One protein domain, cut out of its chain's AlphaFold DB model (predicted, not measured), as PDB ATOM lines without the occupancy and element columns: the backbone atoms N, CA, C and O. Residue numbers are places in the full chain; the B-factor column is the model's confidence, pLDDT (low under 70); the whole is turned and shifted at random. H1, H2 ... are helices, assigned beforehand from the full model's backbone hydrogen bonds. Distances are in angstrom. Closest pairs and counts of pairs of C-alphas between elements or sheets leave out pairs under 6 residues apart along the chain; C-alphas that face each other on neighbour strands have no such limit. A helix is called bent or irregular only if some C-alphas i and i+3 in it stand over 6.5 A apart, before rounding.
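This is residues 2 to 71 of the 462 residues of the protein "NPH3 domain-containing protein" of Aegilops tauschii subsp. strangulata (UniProt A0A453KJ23). A hairpin of two helices, H2 and H3, has a third helix, H1, meeting the beginning of H2 at a corner and running away from it, so that H1 with the free end before it makes much of the length. H2, the longest helix, has a kink of 78 degrees near residue 37, and its last part turns across toward the beginning of H3; residues 4 to 9 and 60 to 65 stick out. The printed part has 70 residues with three named helices, in the order H1, H2, H3, and no named strand; the class is all helix. It is loose, with a radius of gyration of the C-alphas of 14.0 A, and elongated, spanning 46 by 26 by 16 A.

Start at C-alpha 26, at (174.588, 133.069, 131.185), where H2 begins; it covers residues 26 to 43 and measures 22.8 A from first to last C-alpha. Go on to residue 45 for H3, residues 45 to 60, which measures 21.8 A and ends at C-alpha 60, at (172.441, 141.531, 140.104). Then go back to C-alpha 10, at (158.469, 130.101, 113.259), where H1 begins; it covers residues 10 to 22 and measures 16.2 A.

Look first along H2, which is irregular: C-alphas 39 and 42 are 9.5 A apart. H2 and H3 touch and form a helical hairpin; their closest C-alphas, those of Ser 29 and Cys 51, are 5.3 A apart. They run opposite ways at a shallow tilt of 34 degrees, only just short of steep. H1 and H2 touch only at the corner by their link, H1 with residues 21 to 22 alone and H2 with residues 28 to 32 alone; the closest C-alphas, those of Val 22 and Asp 28, are 5.2 A apart. These two run opposite ways at a steep tilt of 47 degrees. H1 and H3 are near each other, with 10 pairs of C-alphas within 10 A and no pair within 8 A. In the backbone of H1 every O i to N i+4 pair is within hydrogen-bond range; in H2 it is 12 of 14 and in H3 11 of 12.

The two C-alphas farthest apart, those of Val 5 and Ser 64, are 46.1 A from each other. Without residues 4 to 9 and 60 to 65, which stand free, the body has 58 residues and spans 38 by 24 by 15 A. Both links, H1 to H2 and H2 to H3, are tight, and the printed part has no cut. Read the B-factor column for the model's confidence: the mean pLDDT of the printed part is 86.0, and residues 2 to 8 are under 70.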
ATOM      1  N   THR A   2     152.653 135.502 110.275       59.69
ATOM      2  CA  THR A   2     151.910 135.914 111.483       59.69
ATOM      3  C   THR A   2     151.041 134.745 111.952       59.69
ATOM      4  O   THR A   2     150.661 133.907 111.135       59.69
ATOM      5  N   GLU A   3     150.714 134.682 113.247       61.84
ATOM      6  CA  GLU A   3     149.838 133.637 113.831       61.84
ATOM      7  C   GLU A   3     148.430 133.611 113.201       61.84
ATOM      8  O   GLU A   3     147.713 132.622 113.303       61.84
ATOM      9  N   HIS A   4     148.050 134.669 112.476       58.91
ATOM     10  CA  HIS A   4     146.830 134.717 111.669       58.91
ATOM     11  C   HIS A   4     146.856 133.794 110.438       58.91
ATOM     12  O   HIS A   4     145.801 133.513 109.881       58.91
ATOM     13  N   VAL A   5     148.038 133.343 109.998       63.78
ATOM     14  CA  VAL A   5     148.209 132.550 108.767       63.78
ATOM     15  C   VAL A   5     148.390 131.055 109.065       63.78
ATOM     16  O   VAL A   5     147.896 130.226 108.308       63.78
ATOM     17  N   ALA A   6     149.058 130.692 110.167       60.38
ATOM     18  CA  ALA A   6     149.184 129.309 110.641       60.38
ATOM     19  C   ALA A   6     149.560 129.273 112.133       60.38
ATOM     20  O   ALA A   6     150.429 130.038 112.559       60.38
ATOM     21  N   LYS A   7     148.950 128.360 112.907       64.25
ATOM     22  CA  LYS A   7     149.301 128.121 114.320       64.25
ATOM     23  C   LYS A   7     150.732 127.591 114.440       64.25
ATOM     24  O   LYS A   7     151.085 126.621 113.769       64.25
ATOM     25  N   GLY A   8     151.521 128.173 115.343       67.81
ATOM     26  CA  GLY A   8     152.904 127.749 115.590       67.81
ATOM     27  C   GLY A   8     153.879 128.321 114.566       67.81
ATOM     28  O   GLY A   8     154.698 127.585 114.002       67.81
ATOM     29  N   ASN A   9     153.762 129.629 114.331       77.00
ATOM     30  CA  ASN A   9     154.646 130.395 113.467       77.00
ATOM     31  C   ASN A   9     156.110 130.239 113.914       77.00
ATOM     32  O   ASN A   9     156.410 130.187 115.105       77.00
ATOM     33  N   LEU A  10     157.039 130.196 112.957       82.00
ATOM     34  CA  LEU A  10     158.469 130.101 113.259       82.00
ATOM     35  C   LEU A  10     158.930 131.257 114.155       82.00
ATOM     36  O   LEU A  10     159.736 131.032 115.045       82.00
ATOM     37  N   VAL A  11     158.375 132.459 113.966       81.56
ATOM     38  CA  VAL A  11     158.705 133.629 114.794       81.56
ATOM     39  C   VAL A  11     158.347 133.388 116.264       81.56
ATOM     40  O   VAL A  11     159.222 133.506 117.106       81.56
ATOM     41  N   SER A  12     157.124 132.934 116.580       81.62
ATOM     42  CA  SER A  12     156.722 132.708 117.981       81.62
ATOM     43  C   SER A  12     157.500 131.563 118.637       81.62
ATOM     44  O   SER A  12     157.836 131.629 119.819       81.62
ATOM     45  N   LYS A  13     157.851 130.528 117.862       84.75
ATOM     46  CA  LYS A  13     158.723 129.438 118.325       84.75
ATOM     47  C   LYS A  13     160.146 129.915 118.604       84.75
ATOM     48  O   LYS A  13     160.733 129.479 119.591       84.75
ATOM     49  N   LEU A  14     160.694 130.781 117.751       86.56
ATOM     50  CA  LEU A  14     162.016 131.373 117.949       86.56
ATOM     51  C   LEU A  14     162.028 132.314 119.152       86.56
ATOM     52  O   LEU A  14     162.955 132.219 119.944       86.56
ATOM     53  N   ASP A  15     160.992 133.134 119.333       86.25
ATOM     54  CA  ASP A  15     160.858 134.010 120.503       86.25
ATOM     55  C   ASP A  15     160.799 133.177 121.794       86.25
ATOM     56  O   ASP A  15     161.569 133.404 122.723       86.25
ATOM     57  N   THR A  16     159.983 132.115 121.809       88.06
ATOM     58  CA  THR A  16     159.891 131.201 122.962       88.06
ATOM     59  C   THR A  16     161.229 130.507 123.239       88.06
ATOM     60  O   THR A  16     161.637 130.381 124.393       88.06
ATOM     61  N   PHE A  17     161.932 130.042 122.202       89.44
ATOM     62  CA  PHE A  17     163.258 129.430 122.346       89.44
ATOM     63  C   PHE A  17     164.293 130.435 122.865       89.44
ATOM     64  O   PHE A  17     165.097 130.109 123.739       89.44
ATOM     65  N   PHE A  18     164.265 131.662 122.354       91.12
ATOM     66  CA  PHE A  18     165.161 132.726 122.775       91.12
ATOM     67  C   PHE A  18     164.959 133.055 124.257       91.12
ATOM     68  O   PHE A  18     165.925 133.035 125.015       91.12
ATOM     69  N   GLU A  19     163.717 133.238 124.703       89.69
ATOM     70  CA  GLU A  19     163.401 133.509 126.109       89.69
ATOM     71  C   GLU A  19     163.739 132.332 127.038       89.69
ATOM     72  O   GLU A  19     164.355 132.519 128.087       89.69
ATOM     73  N   SER A  20     163.368 131.106 126.657       88.81
ATOM     74  CA  SER A  20     163.479 129.937 127.542       88.81
ATOM     75  C   SER A  20     164.860 129.282 127.565       88.81
ATOM     76  O   SER A  20     165.233 128.697 128.580       88.81
ATOM     77  N   CYS A  21     165.628 129.357 126.475       87.88
ATOM     78  CA  CYS A  21     166.931 128.698 126.370       87.88
ATOM     79  C   CYS A  21     168.081 129.707 126.375       87.88
ATOM     80  O   CYS A  21     169.004 129.578 127.178       87.88
ATOM     81  N   VAL A  22     168.026 130.725 125.512       91.88
ATOM     82  CA  VAL A  22     169.152 131.654 125.322       91.88
ATOM     83  C   VAL A  22     169.238 132.656 126.469       91.88
ATOM     84  O   VAL A  22     170.284 132.773 127.107       91.88
ATOM     85  N   LEU A  23     168.133 133.340 126.779       91.94
ATOM     86  CA  LEU A  23     168.082 134.319 127.864       91.94
ATOM     87  C   LEU A  23     168.178 133.661 129.245       91.94
ATOM     88  O   LEU A  23     168.588 134.304 130.204       91.94
ATOM     89  N   HIS A  24     167.866 132.372 129.381       89.38
ATOM     90  CA  HIS A  24     168.063 131.674 130.651       89.38
ATOM     91  C   HIS A  24     169.547 131.359 130.921       89.38
ATOM     92  O   HIS A  24     170.005 131.445 132.063       89.38
ATOM     93  N   GLY A  25     170.326 131.054 129.878       90.31
ATOM     94  CA  GLY A  25     171.753 130.747 129.981       90.31
ATOM     95  C   GLY A  25     172.639 131.993 130.100       90.31
ATOM     96  O   GLY A  25     172.523 132.929 129.313       90.31
ATOM     97  N   TRP A  26     173.584 131.996 131.050       93.62
ATOM     98  CA  TRP A  26     174.588 133.069 131.185       93.62
ATOM     99  C   TRP A  26     175.478 133.183 129.940       93.62
ATOM    100  O   TRP A  26     175.522 134.223 129.284       93.62
ATOM    101  N   ARG A  27     176.159 132.086 129.584       93.25
ATOM    102  CA  ARG A  27     177.065 132.048 128.428       93.25
ATOM    103  C   ARG A  27     176.317 132.188 127.107       93.25
ATOM    104  O   ARG A  27     176.812 132.862 126.210       93.25
ATOM    105  N   ASP A  28     175.122 131.612 127.017       93.19
ATOM    106  CA  ASP A  28     174.291 131.685 125.815       93.19
ATOM    107  C   ASP A  28     173.808 133.116 125.552       93.19
ATOM    108  O   ASP A  28     173.911 133.589 124.422       93.19
ATOM    109  N   SER A  29     173.395 133.855 126.593       94.31
ATOM    110  CA  SER A  29     173.044 135.281 126.479       94.31
ATOM    111  C   SER A  29     174.225 136.129 125.988       94.31
ATOM    112  O   SER A  29     174.053 136.987 125.124       94.31
ATOM    113  N   ILE A  30     175.440 135.871 126.490       94.56
ATOM    114  CA  ILE A  30     176.659 136.580 126.061       94.56
ATOM    115  C   ILE A  30     177.010 136.244 124.608       94.56
ATOM    116  O   ILE A  30     177.284 137.146 123.816       94.56
ATOM    117  N   ALA A  31     176.971 134.964 124.235       92.94
ATOM    118  CA  ALA A  31     177.274 134.520 122.878       92.94
ATOM    119  C   ALA A  31     176.259 135.067 121.860       92.94
ATOM    120  O   ALA A  31     176.654 135.579 120.809       92.94
ATOM    121  N   ALA A  32     174.964 135.025 122.189       92.50
ATOM    122  CA  ALA A  32     173.903 135.588 121.362       92.50
ATOM    123  C   ALA A  32     174.057 137.105 121.200       92.50
ATOM    124  O   ALA A  32     173.948 137.615 120.085       92.50
ATOM    125  N   LEU A  33     174.390 137.819 122.280       93.12
ATOM    126  CA  LEU A  33     174.665 139.254 122.242       93.12
ATOM    127  C   LEU A  33     175.850 139.590 121.330       93.12
ATOM    128  O   LEU A  33     175.750 140.486 120.496       93.12
ATOM    129  N   GLN A  34     176.960 138.857 121.445       91.75
ATOM    130  CA  GLN A  34     178.130 139.051 120.586       91.75
ATOM    131  C   GLN A  34     177.833 138.751 119.113       91.75
ATOM    132  O   GLN A  34     178.338 139.450 118.234       91.75
ATOM    133  N   ALA A  35     177.050 137.708 118.831       90.88
ATOM    134  CA  ALA A  35     176.671 137.345 117.471       90.88
ATOM    135  C   ALA A  35     175.760 138.409 116.841       90.88
ATOM    136  O   ALA A  35     176.066 138.894 115.751       90.88
ATOM    137  N   ALA A  36     174.708 138.829 117.551       89.62
ATOM    138  CA  ALA A  36     173.803 139.887 117.104       89.62
ATOM    139  C   ALA A  36     174.562 141.204 116.872       89.62
ATOM    140  O   ALA A  36     174.462 141.806 115.804       89.62
ATOM    141  N   TRP A  37     175.428 141.590 117.817       88.19
ATOM    142  CA  TRP A  37     176.244 142.797 117.706       88.19
ATOM    143  C   TRP A  37     177.123 142.820 116.450       88.19
ATOM    144  O   TRP A  37     177.208 143.844 115.775       88.19
ATOM    145  N   ARG A  38     177.763 141.694 116.105       86.94
ATOM    146  CA  ARG A  38     178.639 141.601 114.924       86.94
ATOM    147  C   ARG A  38     177.889 141.732 113.598       86.94
ATOM    148  O   ARG A  38     178.483 142.194 112.629       86.94
ATOM    149  N   ILE A  39     176.631 141.301 113.544       85.56
ATOM    150  CA  ILE A  39     175.834 141.286 112.311       85.56
ATOM    151  C   ILE A  39     175.172 142.644 112.076       85.56
ATOM    152  O   ILE A  39     175.189 143.156 110.958       85.56
ATOM    153  N   SER A  40     174.583 143.224 113.120       81.12
ATOM    154  CA  SER A  40     173.620 144.318 112.976       81.12
ATOM    155  C   SER A  40     173.901 145.514 113.894       81.12
ATOM    156  O   SER A  40     173.241 146.553 113.782       81.12
ATOM    157  N   GLY A  41     174.890 145.427 114.787       85.12
ATOM    158  CA  GLY A  41     175.149 146.459 115.791       85.12
ATOM    159  C   GLY A  41     173.914 146.709 116.664       85.12
ATOM    160  O   GLY A  41     173.286 145.775 117.152       85.12
ATOM    161  N   TRP A  42     173.527 147.976 116.839       78.69
ATOM    162  CA  TRP A  42     172.310 148.356 117.577       78.69
ATOM    163  C   TRP A  42     171.014 148.254 116.753       78.69
ATOM    164  O   TRP A  42     169.937 148.528 117.283       78.69
ATOM    165  N   SER A  43     171.084 147.901 115.464       73.81
ATOM    166  CA  SER A  43     169.894 147.916 114.598       73.81
ATOM    167  C   SER A  43     168.899 146.787 114.907       73.81
ATOM    168  O   SER A  43     167.703 146.953 114.672       73.81
ATOM    169  N   GLU A  44     169.341 145.688 115.529       72.62
ATOM    170  CA  GLU A  44     168.476 144.605 116.026       72.62
ATOM    171  C   GLU A  44     168.234 144.700 117.539       72.62
ATOM    172  O   GLU A  44     168.548 143.795 118.318       72.62
ATOM    173  N   SER A  45     167.599 145.791 117.973       75.06
ATOM    174  CA  SER A  45     167.232 146.002 119.384       75.06
ATOM    175  C   SER A  45     166.388 144.868 119.985       75.06
ATOM    176  O   SER A  45     166.442 144.645 121.191       75.06
ATOM    177  N   ARG A  46     165.663 144.113 119.146       82.44
ATOM    178  CA  ARG A  46     164.842 142.955 119.542       82.44
ATOM    179  C   ARG A  46     165.637 141.788 120.129       82.44
ATOM    180  O   ARG A  46     165.054 141.000 120.856       82.44
ATOM    181  N   ILE A  47     166.928 141.672 119.819       86.38
ATOM    182  CA  ILE A  47     167.797 140.606 120.345       86.38
ATOM    183  C   ILE A  47     168.818 141.203 121.314       86.38
ATOM    184  O   ILE A  47     169.015 140.687 122.411       86.38
ATOM    185  N   VAL A  48     169.431 142.330 120.939       89.25
ATOM    186  CA  VAL A  48     170.501 142.963 121.721       89.25
ATOM    187  C   VAL A  48     170.012 143.397 123.104       89.25
ATOM    188  O   VAL A  48     170.664 143.073 124.097       89.25
ATOM    189  N   GLN A  49     168.865 144.083 123.199       90.81
ATOM    190  CA  GLN A  49     168.387 144.610 124.480       90.81
ATOM    191  C   GLN A  49     167.961 143.496 125.453       90.81
ATOM    192  O   GLN A  49     168.465 143.506 126.574       90.81
ATOM    193  N   PRO A  50     167.158 142.484 125.055       92.75
ATOM    194  CA  PRO A  50     166.828 141.381 125.958       92.75
ATOM    195  C   PRO A  50     168.051 140.595 126.444       92.75
ATOM    196  O   PRO A  50     168.083 140.174 127.599       92.75
ATOM    197  N   CYS A  51     169.083 140.423 125.608       94.38
ATOM    198  CA  CYS A  51     170.334 139.812 126.058       94.38
ATOM    199  C   CYS A  51     171.049 140.672 127.109       94.38
ATOM    200  O   CYS A  51     171.524 140.133 128.107       94.38
ATOM    201  N   VAL A  52     171.130 141.993 126.905       94.06
ATOM    202  CA  VAL A  52     171.703 142.918 127.898       94.06
ATOM    203  C   VAL A  52     170.911 142.854 129.203       94.06
ATOM    204  O   VAL A  52     171.519 142.698 130.258       94.06
ATOM    205  N   ASP A  53     169.581 142.908 129.138       93.88
ATOM    206  CA  ASP A  53     168.708 142.863 130.314       93.88
ATOM    207  C   ASP A  53     168.865 141.537 131.074       93.88
ATOM    208  O   ASP A  53     169.067 141.547 132.287       93.88
ATOM    209  N   SER A  54     168.897 140.406 130.361       95.44
ATOM    210  CA  SER A  54     169.171 139.074 130.921       95.44
ATOM    211  C   SER A  54     170.533 138.989 131.624       95.44
ATOM    212  O   SER A  54     170.649 138.398 132.703       95.44
ATOM    213  N   ILE A  55     171.582 139.560 131.021       96.12
ATOM    214  CA  ILE A  55     172.931 139.598 131.601       96.12
ATOM    215  C   ILE A  55     172.930 140.462 132.862       96.12
ATOM    216  O   ILE A  55     173.457 140.042 133.891       96.12
ATOM    217  N   VAL A  56     172.325 141.650 132.802       95.88
ATOM    218  CA  VAL A  56     172.230 142.573 133.940       95.88
ATOM    219  C   VAL A  56     171.469 141.917 135.087       95.88
ATOM    220  O   VAL A  56     171.970 141.912 136.207       95.88
ATOM    221  N   GLU A  57     170.316 141.303 134.820       94.75
ATOM    222  CA  GLU A  57     169.533 140.572 135.820       94.75
ATOM    223  C   GLU A  57     170.392 139.520 136.537       94.75
ATOM    224  O   GLU A  57     170.418 139.471 137.765       94.75
ATOM    225  N   LYS A  58     171.186 138.745 135.786       94.75
ATOM    226  CA  LYS A  58     172.079 137.719 136.349       94.75
ATOM    227  C   LYS A  58     173.238 138.289 137.154       94.75
ATOM    228  O   LYS A  58     173.595 137.711 138.177       94.75
ATOM    229  N   ILE A  59     173.813 139.412 136.729       94.94
ATOM    230  CA  ILE A  59     174.869 140.109 137.479       94.94
ATOM    231  C   ILE A  59     174.340 140.595 138.837       94.94
ATOM    232  O   ILE A  59     175.072 140.593 139.826       94.94
ATOM    233  N   LEU A  60     173.075 141.018 138.889       93.44
ATOM    234  CA  LEU A  60     172.441 141.531 140.104       93.44
ATOM    235  C   LEU A  60     172.011 140.429 141.081       93.44
ATOM    236  O   LEU A  60     171.684 140.736 142.231       93.44
ATOM    237  N   LEU A  61     172.033 139.159 140.666       92.25
ATOM    238  CA  LEU A  61     171.703 138.048 141.549       92.25
ATOM    239  C   LEU A  61     172.794 137.834 142.614       92.25
ATOM    240  O   LEU A  61     173.992 137.923 142.325       92.25
ATOM    241  N   PRO A  62     172.409 137.515 143.866       87.88
ATOM    242  CA  PRO A  62     173.369 137.192 144.911       87.88
ATOM    243  C   PRO A  62     174.281 136.025 144.494       87.88
ATOM    244  O   PRO A  62     173.778 135.041 143.950       87.88
ATOM    245  N   PRO A  63     175.588 136.041 144.830       88.12
ATOM    246  CA  PRO A  63     176.507 134.955 144.472       88.12
ATOM    247  C   PRO A  63     176.073 133.561 144.956       88.12
ATOM    248  O   PRO A  63     176.454 132.557 144.368       88.12
ATOM    249  N   SER A  64     175.256 133.480 146.010       87.12
ATOM    250  CA  SER A  64     174.682 132.222 146.510       87.12
ATOM    251  C   SER A  64     173.636 131.595 145.582       87.12
ATOM    252  O   SER A  64     173.340 130.414 145.730       87.12
ATOM    253  N   GLN A  65     173.066 132.369 144.659       88.50
ATOM    254  CA  GLN A  65     172.053 131.925 143.697       88.50
ATOM    255  C   GLN A  65     172.649 131.627 142.314       88.50
ATOM    256  O   GLN A  65     171.930 131.222 141.403       88.50
ATOM    257  N   VAL A  66     173.963 131.805 142.146       89.38
ATOM    258  CA  VAL A  66     174.663 131.510 140.894       89.38
ATOM    259  C   VAL A  66     174.795 129.995 140.747       89.38
ATOM    260  O   VAL A  66     175.632 129.366 141.393       89.38
ATOM    261  N   ALA A  67     173.947 129.413 139.898       86.62
ATOM    262  CA  ALA A  67     173.902 127.973 139.628       86.62
ATOM    263  C   ALA A  67     174.505 127.573 138.264       86.62
ATOM    264  O   ALA A  67     174.606 126.388 137.954       86.62
ATOM    265  N   TRP A  68     174.892 128.546 137.437       86.94
ATOM    266  CA  TRP A  68     175.460 128.331 136.102       86.94
ATOM    267  C   TRP A  68     176.991 128.404 136.103       86.94
ATOM    268  O   TRP A  68     177.618 128.928 137.024       86.94
ATOM    269  N   SER A  69     177.607 127.903 135.029       87.25
ATOM    270  CA  SER A  69     179.055 127.996 134.823       87.25
ATOM    271  C   SER A  69     179.490 129.409 134.427       87.25
ATOM    272  O   SER A  69     178.858 130.022 133.564       87.25
ATOM    273  N   TYR A  70     180.621 129.862 134.965       88.94
ATOM    274  CA  TYR A  70     181.279 131.129 134.635       88.94
ATOM    275  C   TYR A  70     182.790 130.930 134.485       88.94
ATOM    276  O   TYR A  70     183.342 129.923 134.940       88.94
ATOM    277  N   THR A  71     183.459 131.870 133.821       88.00
ATOM    278  CA  THR A  71     184.922 131.855 133.669       88.00
ATOM    279  C   THR A  71     185.577 132.653 134.794       88.00
ATOM    280  O   THR A  71     185.180 133.782 135.067       88.00
TER     281      THR A  71